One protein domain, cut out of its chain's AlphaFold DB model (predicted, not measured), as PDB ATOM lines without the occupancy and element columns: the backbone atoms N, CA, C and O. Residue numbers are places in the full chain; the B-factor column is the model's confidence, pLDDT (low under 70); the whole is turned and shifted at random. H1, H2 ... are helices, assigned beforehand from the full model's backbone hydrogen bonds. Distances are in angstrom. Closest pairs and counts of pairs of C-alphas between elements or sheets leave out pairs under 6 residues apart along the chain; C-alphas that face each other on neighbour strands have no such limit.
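AT A GLANCE: This is residues 8 to 58, 81 to 97 and 106 to 175 of the 177 residues of the protein "Uncharacterized protein LOC105118587 isoform X2" of Rhizophora mucronata (UniProt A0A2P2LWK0). Short helices H1 to H5 gather at one end of an elongated body; from there the long helix H6 runs along its length, H9 folds back beside H6, and H7 and H8 lie past H4 on the way toward the far end. H4 lies near the middle, and the loop of residues 128 to 134 sticks out beyond the end of H6. The printed part has 138 residues with nine named helices, H1 to H9 in order along the chain, and no named strand: the class is all helix. It is compact, with a radius of gyration of the C-alphas of 16.1 A, and spans 56 by 33 by 27 A.

HOW THE PARTS SIT: Begin with H1, residues 8 to 21: its residues 16 to 20 alone touch H4, residues 46 to 54, about perpendicular at 78 degrees, closest at the C-alphas of Val 20 and Ala 48, 4.9 A. H2, residues 26 to 29, is close to H4 but not clearly touching, with C-alphas 26 and 52 7.1 A apart. H3, residues 34 to 41, is close to H5, residues 83 to 94, but not clearly touching: C-alphas 41 and 86 are 6.0 A apart. H4 is the hub, touching three helices. It only just touches H5, with 3 pairs of C-alphas within 8 A, the closest Pro 46 and Leu 90 at 7.2 A. It also only just touches H7, residues 143 to 149, with 3 such pairs, the closest Pro 46 and Val 149 at 5.5 A. H6, residues 107 to 127, touches H5 with residues 107 to 111 alone, closest at the C-alphas of Trp 87 and Trp 107, 5.5 A. H9, residues 163 to 174, touches H6 at a shallow tilt of 24 degrees, opposite ways, with C-alphas 113 and 174 closest at 5.0 A. H8, residues 157 to 160, touches no helix. Every O i to N i+4 pair is within hydrogen-bond range in H1, H3, H4, H5 and H6, against 6 of 8 in H9 and 1 of 3 in H7, where 3 of 4 O i to N i+3 pairs are; H2 and H8 are too short for an i+4 pair.

IN THESE COORDINATES: Find C-alpha 8 at (149.319, 192.811, 170.670), where H1 begins its 20.1 A. H5 covers 16.9 A. H6 runs 30.1 A from C-alpha 107 at (143.867, 166.919, 162.733). H9 covers 14.6 A and ends at C-alpha 174, (149.127, 160.078, 168.985).

THE WHOLE: The C-alphas of Pro 33 and Pro 130, 55.9 A apart, are the two farthest apart. Residues 59 to 80 and 98 to 105 are not printed, with gaps of 12.0 A and 18.1 A between the C-alphas. The link from H6 to H7 is long. Confidence is under 70 at residues 22 to 27, 57 to 58, 81, 151 to 158 and 174 to 175.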
ATOM      1  N   ILE A   8     150.019 194.078 170.918       81.06
ATOM      2  CA  ILE A   8     149.319 192.811 170.670       81.06
ATOM      3  C   ILE A   8     150.304 191.710 170.261       81.06
ATOM      4  O   ILE A   8     150.213 190.593 170.756       81.06
ATOM      5  N   SER A   9     151.267 192.006 169.382       83.81
ATOM      6  CA  SER A   9     152.273 191.021 168.973       83.81
ATOM      7  C   SER A   9     153.153 190.578 170.140       83.81
ATOM      8  O   SER A   9     153.476 189.398 170.233       83.81
ATOM      9  N   LEU A  10     153.524 191.508 171.022       84.94
ATOM     10  CA  LEU A  10     154.318 191.208 172.213       84.94
ATOM     11  C   LEU A  10     153.522 190.367 173.220       84.94
ATOM     12  O   LEU A  10     154.051 189.389 173.739       84.94
ATOM     13  N   CYS A  11     152.244 190.691 173.440       82.00
ATOM     14  CA  CYS A  11     151.347 189.911 174.295       82.00
ATOM     15  C   CYS A  11     151.158 188.482 173.769       82.00
ATOM     16  O   CYS A  11     151.271 187.533 174.537       82.00
ATOM     17  N   MET A  12     150.922 188.312 172.463       83.38
ATOM     18  CA  MET A  12     150.772 186.984 171.851       83.38
ATOM     19  C   MET A  12     152.037 186.136 172.013       83.38
ATOM     20  O   MET A  12     151.954 184.954 172.336       83.38
ATOM     21  N   GLU A  13     153.211 186.742 171.827       84.06
ATOM     22  CA  GLU A  13     154.493 186.059 172.004       84.06
ATOM     23  C   GLU A  13     154.752 185.699 173.477       84.06
ATOM     24  O   GLU A  13     155.257 184.615 173.771       84.06
ATOM     25  N   ALA A  14     154.356 186.560 174.419       83.81
ATOM     26  CA  ALA A  14     154.439 186.266 175.847       83.81
ATOM     27  C   ALA A  14     153.544 185.078 176.242       83.81
ATOM     28  O   ALA A  14     154.023 184.151 176.895       83.81
ATOM     29  N   ILE A  15     152.288 185.060 175.775       83.38
ATOM     30  CA  ILE A  15     151.340 183.959 176.014       83.38
ATOM     31  C   ILE A  15     151.872 182.655 175.414       83.38
ATOM     32  O   ILE A  15     151.891 181.624 176.083       83.38
ATOM     33  N   LYS A  16     152.376 182.696 174.173       83.81
ATOM     34  CA  LYS A  16     153.003 181.539 173.521       83.81
ATOM     35  C   LYS A  16     154.124 180.951 174.382       83.81
ATOM     36  O   LYS A  16     154.153 179.744 174.597       83.81
ATOM     37  N   ARG A  17     155.035 181.786 174.893       81.25
ATOM     38  CA  ARG A  17     156.161 181.332 175.731       81.25
ATOM     39  C   ARG A  17     155.699 180.714 177.047       81.25
ATOM     40  O   ARG A  17     156.267 179.709 177.464       81.25
ATOM     41  N   GLN A  18     154.681 181.293 177.679       80.25
ATOM     42  CA  GLN A  18     154.101 180.763 178.916       80.25
ATOM     43  C   GLN A  18     153.450 179.394 178.688       80.25
ATOM     44  O   GLN A  18     153.741 178.452 179.421       80.25
ATOM     45  N   LEU A  19     152.663 179.250 177.617       80.12
ATOM     46  CA  LEU A  19     152.033 177.978 177.254       80.12
ATOM     47  C   LEU A  19     153.060 176.880 176.953       80.12
ATOM     48  O   LEU A  19     152.873 175.738 177.363       80.12
ATOM     49  N   VAL A  20     154.166 177.207 176.275       77.38
ATOM     50  CA  VAL A  20     155.250 176.238 176.034       77.38
ATOM     51  C   VAL A  20     155.880 175.783 177.355       77.38
ATOM     52  O   VAL A  20     156.054 174.578 177.552       77.38
ATOM     53  N   ARG A  21     156.165 176.716 178.276       75.25
ATOM     54  CA  ARG A  21     156.748 176.412 179.596       75.25
ATOM     55  C   ARG A  21     155.824 175.572 180.476       75.25
ATOM     56  O   ARG A  21     156.319 174.698 181.175       75.25
ATOM     57  N   GLY A  22     154.509 175.757 180.360       65.12
ATOM     58  CA  GLY A  22     153.523 175.049 181.179       65.12
ATOM     59  C   GLY A  22     153.270 175.698 182.542       65.12
ATOM     60  O   GLY A  22     152.890 174.996 183.469       65.12
ATOM     61  N   ASP A  23     153.486 177.011 182.670       63.00
ATOM     62  CA  ASP A  23     153.139 177.757 183.888       63.00
ATOM     63  C   ASP A  23     151.602 177.963 183.991       63.00
ATOM     64  O   ASP A  23     150.921 178.104 182.970       63.00
ATOM     65  N   GLU A  24     151.052 178.005 185.215       60.50
ATOM     66  CA  GLU A  24     149.608 178.079 185.549       60.50
ATOM     67  C   GLU A  24     148.907 179.395 185.113       60.50
ATOM     68  O   GLU A  24     148.515 180.215 185.940       60.50
ATOM     69  N   LEU A  25     148.719 179.635 183.810       60.50
ATOM     70  CA  LEU A  25     148.062 180.858 183.290       60.50
ATOM     71  C   LEU A  25     146.870 180.582 182.366       60.50
ATOM     72  O   LEU A  25     146.495 181.390 181.518       60.50
ATOM     73  N   ILE A  26     146.266 179.414 182.517       62.12
ATOM     74  CA  ILE A  26     145.291 178.879 181.568       62.12
ATOM     75  C   ILE A  26     143.885 179.506 181.716       62.12
ATOM     76  O   ILE A  26     143.254 179.754 180.686       62.12
ATOM     77  N   PRO A  27     143.384 179.885 182.915       66.31
ATOM     78  CA  PRO A  27     142.024 180.422 183.042       66.31
ATOM     79  C   PRO A  27     141.783 181.742 182.288       66.31
ATOM     80  O   PRO A  27     140.755 181.892 181.627       66.31
ATOM     81  N   ASP A  28     142.736 182.679 182.340       73.69
ATOM     82  CA  ASP A  28     142.561 184.032 181.789       73.69
ATOM     83  C   ASP A  28     142.586 184.061 180.255       73.69
ATOM     84  O   ASP A  28     141.923 184.893 179.629       73.69
ATOM     85  N   ILE A  29     143.294 183.115 179.626       79.94
ATOM     86  CA  ILE A  29     143.364 182.997 178.164       79.94
ATOM     87  C   ILE A  29     141.967 182.728 177.590       79.94
ATOM     88  O   ILE A  29     141.600 183.298 176.562       79.94
ATOM     89  N   TYR A  30     141.139 181.931 178.271       77.81
ATOM     90  CA  TYR A  30     139.769 181.657 177.825       77.81
ATOM     91  C   TYR A  30     138.829 182.864 177.948       77.81
ATOM     92  O   TYR A  30     137.792 182.889 177.284       77.81
ATOM     93  N   GLY A  31     139.193 183.873 178.748       77.38
ATOM     94  CA  GLY A  31     138.469 185.141 178.867       77.38
ATOM     95  C   GLY A  31     138.713 186.116 177.709       77.38
ATOM     96  O   GLY A  31     138.031 187.138 177.615       77.38
ATOM     97  N   LEU A  32     139.666 185.822 176.817       81.56
ATOM     98  CA  LEU A  32     139.984 186.682 175.680       81.56
ATOM     99  C   LEU A  32     138.806 186.795 174.691       81.56
ATOM    100  O   LEU A  32     138.136 185.796 174.404       81.56
ATOM    101  N   PRO A  33     138.605 187.982 174.079       84.06
ATOM    102  CA  PRO A  33     137.707 188.152 172.939       84.06
ATOM    103  C   PRO A  33     137.952 187.108 171.842       84.06
ATOM    104  O   PRO A  33     139.101 186.727 171.593       84.06
ATOM    105  N   SER A  34     136.884 186.683 171.158       80.50
ATOM    106  CA  SER A  34     136.923 185.609 170.154       80.50
ATOM    107  C   SER A  34     138.012 185.827 169.114       80.50
ATOM    108  O   SER A  34     138.865 184.967 168.938       80.50
ATOM    109  N   ASP A  35     138.050 187.019 168.526       82.12
ATOM    110  CA  ASP A  35     138.972 187.354 167.442       82.12
ATOM    111  C   ASP A  35     140.431 187.318 167.906       82.12
ATOM    112  O   ASP A  35     141.320 186.902 167.165       82.12
ATOM    113  N   LEU A  36     140.685 187.721 169.158       84.06
ATOM    114  CA  LEU A  36     142.025 187.696 169.740       84.06
ATOM    115  C   LEU A  36     142.473 186.273 170.038       84.06
ATOM    116  O   LEU A  36     143.613 185.924 169.752       84.06
ATOM    117  N   PHE A  37     141.592 185.441 170.579       85.00
ATOM    118  CA  PHE A  37     141.945 184.056 170.863       85.00
ATOM    119  C   PHE A  37     142.021 183.212 169.588       85.00
ATOM    120  O   PHE A  37     142.927 182.401 169.464       85.00
ATOM    121  N   ASP A  38     141.175 183.447 168.588       85.25
ATOM    122  CA  ASP A  38     141.295 182.774 167.292       85.25
ATOM    123  C   ASP A  38     142.603 183.189 166.594       85.25
ATOM    124  O   ASP A  38     143.327 182.345 166.062       85.25
ATOM    125  N   ALA A  39     142.981 184.472 166.676       85.56
ATOM    126  CA  ALA A  39     144.287 184.942 166.217       85.56
ATOM    127  C   ALA A  39     145.449 184.322 167.013       85.56
ATOM    128  O   ALA A  39     146.492 184.035 166.424       85.56
ATOM    129  N   LEU A  40     145.282 184.095 168.321       87.69
ATOM    130  CA  LEU A  40     146.255 183.385 169.150       87.69
ATOM    131  C   LEU A  40     146.430 181.947 168.650       87.69
ATOM    132  O   LEU A  40     147.559 181.569 168.348       87.69
ATOM    133  N   LEU A  41     145.342 181.184 168.475       88.62
ATOM    134  CA  LEU A  41     145.389 179.788 168.017       88.62
ATOM    135  C   LEU A  41     146.195 179.625 166.724       88.62
ATOM    136  O   LEU A  41     147.002 178.708 166.615       88.62
ATOM    137  N   THR A  42     146.033 180.540 165.763       86.75
ATOM    138  CA  THR A  42     146.770 180.487 164.482       86.75
ATOM    139  C   THR A  42     148.280 180.720 164.602       86.75
ATOM    140  O   THR A  42     149.010 180.490 163.641       86.75
ATOM    141  N   LYS A  43     148.753 181.205 165.752       87.31
ATOM    142  CA  LYS A  43     150.160 181.543 166.009       87.31
ATOM    143  C   LYS A  43     150.826 180.607 167.011       87.31
ATOM    144  O   LYS A  43     152.040 180.710 167.215       87.31
ATOM    145  N   LEU A  44     150.053 179.746 167.667       89.25
ATOM    146  CA  LEU A  44     150.593 178.821 168.647       89.25
ATOM    147  C   LEU A  44     151.348 177.690 167.948       89.25
ATOM    148  O   LEU A  44     150.855 177.136 166.965       89.25
ATOM    149  N   PRO A  45     152.532 177.317 168.457       89.94
ATOM    150  CA  PRO A  45     153.166 176.085 168.041       89.94
ATOM    151  C   PRO A  45     152.357 174.872 168.540       89.94
ATOM    152  O   PRO A  45     151.599 175.001 169.507       89.94
ATOM    153  N   PRO A  46     152.561 173.687 167.943       90.44
ATOM    154  CA  PRO A  46     151.850 172.456 168.280       90.44
ATOM    155  C   PRO A  46     151.825 172.140 169.773       90.44
ATOM    156  O   PRO A  46     150.759 171.852 170.307       90.44
ATOM    157  N   LEU A  47     152.962 172.245 170.474       86.50
ATOM    158  CA  LEU A  47     153.027 171.929 171.903       86.50
ATOM    159  C   LEU A  47     152.154 172.873 172.741       86.50
ATOM    160  O   LEU A  47     151.400 172.430 173.603       86.50
ATOM    161  N   ALA A  48     152.223 174.176 172.465       86.69
ATOM    162  CA  ALA A  48     151.416 175.172 173.168       86.69
ATOM    163  C   ALA A  48     149.923 175.025 172.849       86.69
ATOM    164  O   ALA A  48     149.088 175.166 173.738       86.69
ATOM    165  N   LEU A  49     149.594 174.728 171.588       89.31
ATOM    166  CA  LEU A  49     148.224 174.482 171.150       89.31
ATOM    167  C   LEU A  49     147.645 173.235 171.824       89.31
ATOM    168  O   LEU A  49     146.511 173.269 172.293       89.31
ATOM    169  N   HIS A  50     148.436 172.163 171.913       87.25
ATOM    170  CA  HIS A  50     148.054 170.933 172.593       87.25
ATOM    171  C   HIS A  50     147.782 171.175 174.079       87.25
ATOM    172  O   HIS A  50     146.699 170.839 174.548       87.25
ATOM    173  N   LYS A  51     148.710 171.821 174.798       84.19
ATOM    174  CA  LYS A  51     148.534 172.156 176.221       84.19
ATOM    175  C   LYS A  51     147.290 173.015 176.455       84.19
ATOM    176  O   LYS A  51     146.492 172.709 177.333       84.19
ATOM    177  N   LEU A  52     147.078 174.037 175.622       85.81
ATOM    178  CA  LEU A  52     145.881 174.878 175.690       85.81
ATOM    179  C   LEU A  52     144.592 174.078 175.440       85.81
ATOM    180  O   LEU A  52     143.574 174.350 176.058       85.81
ATOM    181  N   GLN A  53     144.608 173.101 174.535       85.38
ATOM    182  CA  GLN A  53     143.440 172.260 174.278       85.38
ATOM    183  C   GLN A  53     143.185 171.244 175.406       85.38
ATOM    184  O   GLN A  53     142.029 170.985 175.728       85.38
ATOM    185  N   ALA A  54     144.238 170.670 175.994       80.75
ATOM    186  CA  ALA A  54     144.148 169.682 177.073       80.75
ATOM    187  C   ALA A  54     143.614 170.287 178.380       80.75
ATOM    188  O   ALA A  54     142.807 169.675 179.073       80.75
ATOM    189  N   GLU A  55     144.016 171.521 178.669       79.88
ATOM    190  CA  GLU A  55     143.656 172.270 179.878       79.88
ATOM    191  C   GLU A  55     142.360 173.075 179.702       79.88
ATOM    192  O   GLU A  55     142.010 173.938 180.514       79.88
ATOM    193  N   MET A  56     141.643 172.847 178.599       74.94
ATOM    194  CA  MET A  56     140.374 173.507 178.349       74.94
ATOM    195  C   MET A  56     139.328 172.970 179.331       74.94
ATOM    196  O   MET A  56     139.063 171.765 179.347       74.94
ATOM    197  N   PRO A  57     138.690 173.826 180.152       64.94
ATOM    198  CA  PRO A  57     137.687 173.361 181.092       64.94
ATOM    199  C   PRO A  57     136.499 172.790 180.310       64.94
ATOM    200  O   PRO A  57     135.704 173.528 179.732       64.94
ATOM    201  N   PHE A  58     136.346 171.463 180.329       56.25
ATOM    202  CA  PHE A  58     135.234 170.734 179.700       56.25
ATOM    203  C   PHE A  58     133.845 171.135 180.237       56.25
ATOM    204  O   PHE A  58     132.816 170.718 179.702       56.25
ATOM    205  N   VAL A  81     135.046 176.872 169.765       65.94
ATOM    206  CA  VAL A  81     136.490 176.995 169.572       65.94
ATOM    207  C   VAL A  81     136.925 175.978 168.524       65.94
ATOM    208  O   VAL A  81     136.769 174.776 168.716       65.94
ATOM    209  N   ASN A  82     137.476 176.454 167.408       75.25
ATOM    210  CA  ASN A  82     137.873 175.598 166.294       75.25
ATOM    211  C   ASN A  82     139.385 175.301 166.332       75.25
ATOM    212  O   ASN A  82     140.155 175.819 165.520       75.25
ATOM    213  N   PHE A  83     139.807 174.473 167.297       86.06
ATOM    214  CA  PHE A  83     141.178 173.937 167.356       86.06
ATOM    215  C   PHE A  83     141.548 173.171 166.084       86.06
ATOM    216  O   PHE A  83     142.692 173.234 165.642       86.06
ATOM    217  N   ASP A  84     140.573 172.508 165.465       86.81
ATOM    218  CA  ASP A  84     140.750 171.721 164.248       86.81
ATOM    219  C   ASP A  84     141.363 172.544 163.105       86.81
ATOM    220  O   ASP A  84     142.358 172.161 162.491       86.81
ATOM    221  N   LYS A  85     140.856 173.764 162.896       88.56
ATOM    222  CA  LYS A  85     141.396 174.700 161.903       88.56
ATOM    223  C   LYS A  85     142.855 175.073 162.187       88.56
ATOM    224  O   LYS A  85     143.627 175.224 161.237       88.56
ATOM    225  N   ALA A  86     143.228 175.237 163.457       91.31
ATOM    226  CA  ALA A  86     144.599 175.559 163.849       91.31
ATOM    227  C   ALA A  86     145.537 174.364 163.620       91.31
ATOM    228  O   ALA A  86     146.580 174.524 162.986       91.31
ATOM    229  N   TRP A  87     145.125 173.158 164.020       92.88
ATOM    230  CA  TRP A  87     145.865 171.921 163.755       92.88
ATOM    231  C   TRP A  87     146.049 171.657 162.263       92.88
ATOM    232  O   TRP A  87     147.164 171.409 161.805       92.88
ATOM    233  N   LYS A  88     144.986 171.822 161.473       91.44
ATOM    234  CA  LYS A  88     145.041 171.716 160.014       91.44
ATOM    235  C   LYS A  88     146.018 172.711 159.395       91.44
ATOM    236  O   LYS A  88     146.725 172.368 158.449       91.44
ATOM    237  N   ALA A  89     146.062 173.946 159.896       91.75
ATOM    238  CA  ALA A  89     147.009 174.952 159.423       91.75
ATOM    239  C   ALA A  89     148.461 174.568 159.756       91.75
ATOM    240  O   ALA A  89     149.321 174.651 158.879       91.75
ATOM    241  N   LEU A  90     148.719 174.089 160.979       93.00
ATOM    242  CA  LEU A  90     150.036 173.601 161.399       93.00
ATOM    243  C   LEU A  90     150.501 172.409 160.555       93.00
ATOM    244  O   LEU A  90     151.640 172.398 160.091       93.00
ATOM    245  N   PHE A  91     149.615 171.441 160.308       92.94
ATOM    246  CA  PHE A  91     149.914 170.277 159.474       92.94
ATOM    247  C   PHE A  91     150.284 170.700 158.052       92.94
ATOM    248  O   PHE A  91     151.356 170.359 157.559       92.94
ATOM    249  N   LYS A  92     149.440 171.522 157.415       92.19
ATOM    250  CA  LYS A  92     149.673 172.042 156.058       92.19
ATOM    251  C   LYS A  92     150.978 172.816 155.933       92.19
ATOM    252  O   LYS A  92     151.635 172.735 154.903       92.19
ATOM    253  N   SER A  93     151.334 173.582 156.962       91.75
ATOM    254  CA  SER A  93     152.568 174.363 156.965       91.75
ATOM    255  C   SER A  93     153.819 173.489 157.027       91.75
ATOM    256  O   SER A  93     154.860 173.921 156.542       91.75
ATOM    257  N   ARG A  94     153.743 172.312 157.659       92.12
ATOM    258  CA  ARG A  94     154.892 171.420 157.858       92.12
ATOM    259  C   ARG A  94     155.004 170.353 156.769       92.12
ATOM    260  O   ARG A  94     156.110 170.074 156.323       92.12
ATOM    261  N   TRP A  95     153.876 169.793 156.334       92.88
ATOM    262  CA  TRP A  95     153.815 168.696 155.366       92.88
ATOM    263  C   TRP A  95     152.817 168.988 154.235       92.88
ATOM    264  O   TRP A  95     151.784 168.321 154.140       92.88
ATOM    265  N   PRO A  96     153.086 169.981 153.367       90.75
ATOM    266  CA  PRO A  96     152.148 170.387 152.320       90.75
ATOM    267  C   PRO A  96     151.778 169.241 151.364       90.75
ATOM    268  O   PRO A  96     150.621 169.141 150.958       90.75
ATOM    269  N   ASP A  97     152.719 168.340 151.072       89.88
ATOM    270  CA  ASP A  97     152.533 167.243 150.112       89.88
ATOM    271  C   ASP A  97     151.643 166.105 150.650       89.88
ATOM    272  O   ASP A  97     150.947 165.423 149.891       89.88
ATOM    273  N   ASP A 106     140.587 163.573 162.942       85.62
ATOM    274  CA  ASP A 106     141.229 164.389 163.984       85.62
ATOM    275  C   ASP A 106     142.586 164.951 163.502       85.62
ATOM    276  O   ASP A 106     143.601 164.248 163.440       85.62
ATOM    277  N   TRP A 107     142.632 166.251 163.173       89.19
ATOM    278  CA  TRP A 107     143.867 166.919 162.733       89.19
ATOM    279  C   TRP A 107     144.954 166.983 163.815       89.19
ATOM    280  O   TRP A 107     146.133 167.126 163.482       89.19
ATOM    281  N   ARG A 108     144.593 166.894 165.101       89.62
ATOM    282  CA  ARG A 108     145.561 166.878 166.204       89.62
ATOM    283  C   ARG A 108     146.270 165.534 166.268       89.62
ATOM    284  O   ARG A 108     147.495 165.515 166.359       89.62
ATOM    285  N   GLN A 109     145.511 164.440 166.224       87.50
ATOM    286  CA  GLN A 109     146.066 163.088 166.285       87.50
ATOM    287  C   GLN A 109     147.057 162.875 165.141       87.50
ATOM    288  O   GLN A 109     148.223 162.566 165.385       87.50
ATOM    289  N   ILE A 110     146.638 163.160 163.903       90.56
ATOM    290  CA  ILE A 110     147.511 162.926 162.752       90.56
ATOM    291  C   ILE A 110     148.771 163.792 162.776       90.56
ATOM    292  O   ILE A 110     149.835 163.361 162.328       90.56
ATOM    293  N   TYR A 111     148.686 165.011 163.319       92.69
ATOM    294  CA  TYR A 111     149.863 165.851 163.488       92.69
ATOM    295  C   TYR A 111     150.908 165.156 164.367       92.69
ATOM    296  O   TYR A 111     152.085 165.114 164.003       92.69
ATOM    297  N   TRP A 112     150.485 164.611 165.508       92.06
ATOM    298  CA  TRP A 112     151.391 163.960 166.452       92.06
ATOM    299  C   TRP A 112     151.888 162.604 165.960       92.06
ATOM    300  O   TRP A 112     153.074 162.326 166.107       92.06
ATOM    301  N   GLU A 113     151.048 161.812 165.296       91.19
ATOM    302  CA  GLU A 113     151.474 160.567 164.643       91.19
ATOM    303  C   GLU A 113     152.546 160.829 163.582       91.19
ATOM    304  O   GLU A 113     153.612 160.216 163.601       91.19
ATOM    305  N   THR A 114     152.310 161.804 162.701       93.00
ATOM    306  CA  THR A 114     153.273 162.167 161.652       93.00
ATOM    307  C   THR A 114     154.555 162.740 162.263       93.00
ATOM    308  O   THR A 114     155.657 162.471 161.791       93.00
ATOM    309  N   HIS A 115     154.443 163.503 163.355       93.19
ATOM    310  CA  HIS A 115     155.612 163.981 164.087       93.19
ATOM    311  C   HIS A 115     156.450 162.828 164.654       93.19
ATOM    312  O   HIS A 115     157.669 162.857 164.497       93.19
ATOM    313  N   LEU A 116     155.815 161.837 165.284       92.56
ATOM    314  CA  LEU A 116     156.497 160.665 165.830       92.56
ATOM    315  C   LEU A 116     157.132 159.816 164.731       92.56
ATOM    316  O   LEU A 116     158.262 159.375 164.910       92.56
ATOM    317  N   GLN A 117     156.459 159.643 163.588       92.50
ATOM    318  CA  GLN A 117     157.033 158.935 162.445       92.50
ATOM    319  C   GLN A 117     158.335 159.598 161.986       92.50
ATOM    320  O   GLN A 117     159.353 158.924 161.894       92.50
ATOM    321  N   ASN A 118     158.344 160.926 161.826       93.50
ATOM    322  CA  ASN A 118     159.568 161.662 161.504       93.50
ATOM    323  C   ASN A 118     160.681 161.449 162.551       93.50
ATOM    324  O   ASN A 118     161.846 161.329 162.183       93.50
ATOM    325  N   CYS A 119     160.343 161.409 163.847       92.19
ATOM    326  CA  CYS A 119     161.321 161.125 164.902       92.19
ATOM    327  C   CYS A 119     161.887 159.699 164.798       92.19
ATOM    328  O   CYS A 119     163.075 159.496 165.041       92.19
ATOM    329  N   PHE A 120     161.054 158.715 164.453       92.25
ATOM    330  CA  PHE A 120     161.487 157.328 164.280       92.25
ATOM    331  C   PHE A 120     162.321 157.123 163.024       92.25
ATOM    332  O   PHE A 120     163.304 156.392 163.093       92.25
ATOM    333  N   ASP A 121     161.973 157.775 161.917       93.81
ATOM    334  CA  ASP A 121     162.753 157.714 160.682       93.81
ATOM    335  C   ASP A 121     164.172 158.253 160.930       93.81
ATOM    336  O   ASP A 121     165.152 157.578 160.621       93.81
ATOM    337  N   GLU A 122     164.294 159.402 161.608       92.50
ATOM    338  CA  GLU A 122     165.598 159.965 161.983       92.50
ATOM    339  C   GLU A 122     166.363 159.046 162.950       92.50
ATOM    340  O   GLU A 122     167.553 158.773 162.775       92.50
ATOM    341  N   ALA A 123     165.683 158.515 163.969       91.25
ATOM    342  CA  ALA A 123     166.302 157.593 164.915       91.25
ATOM    343  C   ALA A 123     166.779 156.294 164.243       91.25
ATOM    344  O   ALA A 123     167.834 155.770 164.605       91.25
ATOM    345  N   ALA A 124     166.029 155.780 163.267       91.81
ATOM    346  CA  ALA A 124     166.396 154.601 162.498       91.81
ATOM    347  C   ALA A 124     167.643 154.863 161.645       91.81
ATOM    348  O   ALA A 124     168.557 154.039 161.649       91.81
ATOM    349  N   GLU A 125     167.728 156.018 160.980       91.88
ATOM    350  CA  GLU A 125     168.928 156.421 160.234       91.88
ATOM    351  C   GLU A 125     170.173 156.465 161.128       91.88
ATOM    352  O   GLU A 125     171.219 155.925 160.762       91.88
ATOM    353  N   LEU A 126     170.052 157.034 162.332       88.75
ATOM    354  CA  LEU A 126     171.150 157.091 163.301       88.75
ATOM    355  C   LEU A 126     171.533 155.704 163.835       88.75
ATOM    356  O   LEU A 126     172.720 155.400 163.960       88.75
ATOM    357  N   ALA A 127     170.548 154.856 164.130       89.19
ATOM    358  CA  ALA A 127     170.772 153.512 164.657       89.19
ATOM    359  C   ALA A 127     171.378 152.547 163.622       89.19
ATOM    360  O   ALA A 127     172.004 151.558 164.000       89.19
ATOM    361  N   MET A 128     171.217 152.824 162.323       90.69
ATOM    362  CA  MET A 128     171.841 152.052 161.243       90.69
ATOM    363  C   MET A 128     173.341 152.329 161.077       90.69
ATOM    364  O   MET A 128     174.022 151.588 160.361       90.69
ATOM    365  N   LEU A 129     173.882 153.377 161.707       88.44
ATOM    366  CA  LEU A 129     175.308 153.673 161.632       88.44
ATOM    367  C   LEU A 129     176.113 152.548 162.313       88.44
ATOM    368  O   LEU A 129     175.841 152.218 163.465       88.44
ATOM    369  N   PRO A 130     177.164 151.999 161.674       85.44
ATOM    370  CA  PRO A 130     177.992 150.939 162.266       85.44
ATOM    371  C   PRO A 130     178.664 151.319 163.596       85.44
ATOM    372  O   PRO A 130     179.141 150.453 164.322       85.44
ATOM    373  N   SER A 131     178.743 152.618 163.891       85.94
ATOM    374  CA  SER A 131     179.297 153.187 165.119       85.94
ATOM    375  C   SER A 131     178.267 153.364 166.235       85.94
ATOM    376  O   SER A 131     178.620 153.887 167.287       85.94
ATOM    377  N   PHE A 132     176.999 153.018 166.010       86.94
ATOM    378  CA  PHE A 132     175.968 153.153 167.026       86.94
ATOM    379  C   PHE A 132     176.120 152.063 168.095       86.94
ATOM    380  O   PHE A 132     175.946 150.877 167.827       86.94
ATOM    381  N   ASP A 133     176.424 152.476 169.322       83.56
ATOM    382  CA  ASP A 133     176.550 151.621 170.510       83.56
ATOM    383  C   ASP A 133     175.628 152.072 171.663       83.56
ATOM    384  O   ASP A 133     175.713 151.571 172.786       83.56
ATOM    385  N   GLY A 134     174.737 153.030 171.382       84.69
ATOM    386  CA  GLY A 134     173.906 153.713 172.368       84.69
ATOM    387  C   GLY A 134     172.519 153.102 172.587       84.69
ATOM    388  O   GLY A 134     172.113 152.112 171.978       84.69
ATOM    389  N   CYS A 135     171.739 153.737 173.465       86.44
ATOM    390  CA  CYS A 135     170.332 153.404 173.683       86.44
ATOM    391  C   CYS A 135     169.436 154.210 172.733       86.44
ATOM    392  O   CYS A 135     169.552 155.431 172.673       86.44
ATOM    393  N   LEU A 136     168.475 153.557 172.067       85.06
ATOM    394  CA  LEU A 136     167.535 154.225 171.151       85.06
ATOM    395  C   LEU A 136     166.802 155.407 171.806       85.06
ATOM    396  O   LEU A 136     166.667 156.463 171.202       85.06
ATOM    397  N   GLY A 137     166.383 155.263 173.066       82.88
ATOM    398  CA  GLY A 137     165.692 156.328 173.800       82.88
ATOM    399  C   GLY A 137     166.548 157.569 174.092       82.88
ATOM    400  O   GLY A 137     165.995 158.621 174.402       82.88
ATOM    401  N   GLU A 138     167.871 157.457 173.981       87.62
ATOM    402  CA  GLU A 138     168.836 158.540 174.208       87.62
ATOM    403  C   GLU A 138     169.271 159.229 172.906       87.62
ATOM    404  O   GLU A 138     170.009 160.216 172.950       87.62
ATOM    405  N   LEU A 139     168.801 158.741 171.750       89.06
ATOM    406  CA  LEU A 139     169.022 159.404 170.470       89.06
ATOM    407  C   LEU A 139     168.438 160.814 170.500       89.06
ATOM    408  O   LEU A 139     167.330 161.040 170.995       89.06
ATOM    409  N   LYS A 140     169.213 161.763 169.974       89.56
ATOM    410  CA  LYS A 140     168.816 163.162 169.884       89.56
ATOM    411  C   LYS A 140     168.151 163.417 168.545       89.56
ATOM    412  O   LYS A 140     168.791 163.262 167.513       89.56
ATOM    413  N   ILE A 141     166.904 163.849 168.612       89.31
ATOM    414  CA  ILE A 141     166.141 164.390 167.502       89.31
ATOM    415  C   ILE A 141     166.715 165.754 167.118       89.31
ATOM    416  O   ILE A 141     166.982 166.592 167.985       89.31
ATOM    417  N   SER A 142     166.909 165.963 165.821       88.94
ATOM    418  CA  SER A 142     167.494 167.168 165.248       88.94
ATOM    419  C   SER A 142     166.701 168.438 165.561       88.94
ATOM    420  O   SER A 142     165.470 168.445 165.686       88.94
ATOM    421  N   ASP A 143     167.413 169.566 165.584       84.31
ATOM    422  CA  ASP A 143     166.804 170.890 165.742       84.31
ATOM    423  C   ASP A 143     165.777 171.196 164.631       84.31
ATOM    424  O   ASP A 143     164.793 171.908 164.855       84.31
ATOM    425  N   ASP A 144     165.948 170.597 163.447       86.25
ATOM    426  CA  ASP A 144     165.025 170.723 162.317       86.25
ATOM    427  C   ASP A 144     163.651 170.104 162.582       86.25
ATOM    428  O   ASP A 144     162.642 170.622 162.087       86.25
ATOM    429  N   ILE A 145     163.585 169.025 163.365       87.06
ATOM    430  CA  ILE A 145     162.327 168.452 163.845       87.06
ATOM    431  C   ILE A 145     161.823 169.234 165.066       87.06
ATOM    432  O   ILE A 145     160.625 169.536 165.145       87.06
ATOM    433  N   MET A 146     162.720 169.617 165.979       84.44
ATOM    434  CA  MET A 146     162.383 170.314 167.228       84.44
ATOM    435  C   MET A 146     161.768 171.698 167.020       84.44
ATOM    436  O   MET A 146     160.832 172.068 167.737       84.44
ATOM    437  N   ARG A 147     162.227 172.459 166.017       85.44
ATOM    438  CA  ARG A 147     161.694 173.801 165.707       85.44
ATOM    439  C   ARG A 147     160.183 173.795 165.484       85.44
ATOM    440  O   ARG A 147     159.499 174.758 165.825       85.44
ATOM    441  N   TYR A 148     159.645 172.697 164.951       85.50
ATOM    442  CA  TYR A 148     158.221 172.582 164.662       85.50
ATOM    443  C   TYR A 148     157.381 172.352 165.907       85.50
ATOM    444  O   TYR A 148     156.230 172.762 165.913       85.50
ATOM    445  N   VAL A 149     157.937 171.752 166.960       82.75
ATOM    446  CA  VAL A 149     157.236 171.532 168.236       82.75
ATOM    447  C   VAL A 149     157.025 172.859 168.980       82.75
ATOM    448  O   VAL A 149     156.062 173.006 169.734       82.75
ATOM    449  N   GLY A 150     157.864 173.865 168.702       75.06
ATOM    450  CA  GLY A 150     157.833 175.181 169.345       75.06
ATOM    451  C   GLY A 150     158.742 175.307 170.561       75.06
ATOM    452  O   GLY A 150     158.570 176.240 171.341       75.06
ATOM    453  N   SER A 151     159.700 174.392 170.712       60.94
ATOM    454  CA  SER A 151     160.658 174.334 171.826       60.94
ATOM    455  C   SER A 151     161.844 175.300 171.679       60.94
ATOM    456  O   SER A 151     162.829 175.187 172.407       60.94
ATOM    457  N   ASP A 152     161.768 176.229 170.725       55.91
ATOM    458  CA  ASP A 152     162.892 177.058 170.301       55.91
ATOM    459  C   ASP A 152     163.357 177.986 171.444       55.91
ATOM    460  O   ASP A 152     162.622 178.868 171.899       55.91
ATOM    461  N   GLY A 153     164.574 177.751 171.946       53.38
ATOM    462  CA  GLY A 153     165.255 178.628 172.908       53.38
ATOM    463  C   GLY A 153     165.135 178.305 174.408       53.38
ATOM    464  O   GLY A 153     165.484 179.165 175.219       53.38
ATOM    465  N   SER A 154     164.685 177.115 174.824       53.03
ATOM    466  CA  SER A 154     164.760 176.703 176.243       53.03
ATOM    467  C   SER A 154     166.050 175.931 176.564       53.03
ATOM    468  O   SER A 154     166.414 174.993 175.856       53.03
ATOM    469  N   LEU A 155     166.700 176.252 177.694       46.56
ATOM    470  CA  LEU A 155     167.853 175.526 178.272       46.56
ATOM    471  C   LEU A 155     167.579 174.030 178.552       46.56
ATOM    472  O   LEU A 155     168.504 173.277 178.837       46.56
ATOM    473  N   THR A 156     166.327 173.583 178.432       55.31
ATOM    474  CA  THR A 156     165.899 172.177 178.531       55.31
ATOM    475  C   THR A 156     166.110 171.367 177.240       55.31
ATOM    476  O   THR A 156     165.760 170.187 177.199       55.31
ATOM    477  N   SER A 157     166.708 171.974 176.204       62.34
ATOM    478  CA  SER A 157     166.960 171.404 174.868       62.34
ATOM    479  C   SER A 157     167.487 169.960 174.876       62.34
ATOM    480  O   SER A 157     166.993 169.148 174.101       62.34
ATOM    481  N   SER A 158     168.393 169.583 175.789       66.25
ATOM    482  CA  SER A 158     168.998 168.239 175.769       66.25
ATOM    483  C   SER A 158     168.089 167.104 176.245       66.25
ATOM    484  O   SER A 158     168.360 165.955 175.914       66.25
ATOM    485  N   ILE A 159     167.090 167.391 177.088       71.06
ATOM    486  CA  ILE A 159     166.103 166.392 177.538       71.06
ATOM    487  C   ILE A 159     164.959 166.350 176.533       71.06
ATOM    488  O   ILE A 159     164.544 165.267 176.133       71.06
ATOM    489  N   LEU A 160     164.514 167.527 176.080       74.19
ATOM    490  CA  LEU A 160     163.433 167.649 175.108       74.19
ATOM    491  C   LEU A 160     163.774 166.993 173.766       74.19
ATOM    492  O   LEU A 160     162.871 166.500 173.112       74.19
ATOM    493  N   SER A 161     165.051 166.972 173.371       82.25
ATOM    494  CA  SER A 161     165.490 166.353 172.117       82.25
ATOM    495  C   SER A 161     165.584 164.828 172.183       82.25
ATOM    496  O   SER A 161     165.883 164.210 171.170       82.25
ATOM    497  N   LYS A 162     165.450 164.190 173.353       89.06
ATOM    498  CA  LYS A 162     165.615 162.732 173.448       89.06
ATOM    499  C   LYS A 162     164.410 162.023 172.850       89.06
ATOM    500  O   LYS A 162     163.283 162.325 173.236       89.06
ATOM    501  N   LEU A 163     164.634 161.006 172.020       88.94
ATOM    502  CA  LEU A 163     163.550 160.190 171.462       88.94
ATOM    503  C   LEU A 163     162.607 159.660 172.557       88.94
ATOM    504  O   LEU A 163     161.392 159.700 172.393       88.94
ATOM    505  N   SER A 164     163.147 159.230 173.702       89.56
ATOM    506  CA  SER A 164     162.342 158.789 174.852       89.56
ATOM    507  C   SER A 164     161.360 159.851 175.354       89.56
ATOM    508  O   SER A 164     160.215 159.512 175.644       89.56
ATOM    509  N   TYR A 165     161.773 161.120 175.408       87.50
ATOM    510  CA  TYR A 165     160.907 162.232 175.795       87.50
ATOM    511  C   TYR A 165     159.783 162.431 174.774       87.50
ATOM    512  O   TYR A 165     158.619 162.503 175.154       87.50
ATOM    513  N   HIS A 166     160.101 162.428 173.474       85.88
ATOM    514  CA  HIS A 166     159.081 162.526 172.425       85.88
ATOM    515  C   HIS A 166     158.057 161.388 172.507       85.88
ATOM    516  O   HIS A 166     156.860 161.636 172.392       85.88
ATOM    517  N   CYS A 167     158.508 160.155 172.744       86.12
ATOM    518  CA  CYS A 167     157.615 159.013 172.915       86.12
ATOM    519  C   CYS A 167     156.728 159.148 174.158       86.12
ATOM    520  O   CYS A 167     155.551 158.818 174.092       86.12
ATOM    521  N   GLN A 168     157.267 159.622 175.282       85.62
ATOM    522  CA  GLN A 168     156.493 159.789 176.516       85.62
ATOM    523  C   GLN A 168     155.456 160.905 176.385       85.62
ATOM    524  O   GLN A 168     154.294 160.711 176.719       85.62
ATOM    525  N   GLU A 169     155.852 162.055 175.851       80.81
ATOM    526  CA  GLU A 169     154.986 163.233 175.822       80.81
ATOM    527  C   GLU A 169     153.996 163.187 174.663       80.81
ATOM    528  O   GLU A 169     152.809 163.445 174.844       80.81
ATOM    529  N   PHE A 170     154.471 162.843 173.464       81.94
ATOM    530  CA  PHE A 170     153.652 162.867 172.252       81.94
ATOM    531  C   PHE A 170     153.064 161.508 171.906       81.94
ATOM    532  O   PHE A 170     152.077 161.461 171.173       81.94
ATOM    533  N   GLY A 171     153.598 160.413 172.461       79.88
ATOM    534  CA  GLY A 171     152.999 159.085 172.313       79.88
ATOM    535  C   GLY A 171     151.554 159.074 172.796       79.88
ATOM    536  O   GLY A 171     150.679 158.636 172.059       79.88
ATOM    537  N   HIS A 172     151.285 159.681 173.957       74.44
ATOM    538  CA  HIS A 172     149.923 159.852 174.473       74.44
ATOM    539  C   HIS A 172     149.029 160.719 173.578       74.44
ATOM    540  O   HIS A 172     147.819 160.525 173.545       74.44
ATOM    541  N   CYS A 173     149.604 161.679 172.850       70.56
ATOM    542  CA  CYS A 173     148.858 162.542 171.934       70.56
ATOM    543  C   CYS A 173     148.501 161.853 170.608       70.56
ATOM    544  O   CYS A 173     147.537 162.253 169.958       70.56
ATOM    545  N   ALA A 174     149.312 160.877 170.193       68.25
ATOM    546  CA  ALA A 174     149.127 160.078 168.985       68.25
ATOM    547  C   ALA A 174     148.250 158.841 169.238       68.25
ATOM    548  O   ALA A 174     147.542 158.387 168.349       68.25
ATOM    549  N   SER A 175     148.247 158.318 170.464       63.91
ATOM    550  CA  SER A 175     147.331 157.269 170.896       63.91
ATOM    551  C   SER A 175     146.021 157.889 171.397       63.91
ATOM    552  O   SER A 175     145.873 158.149 172.591       63.91
TER     553      SER A 175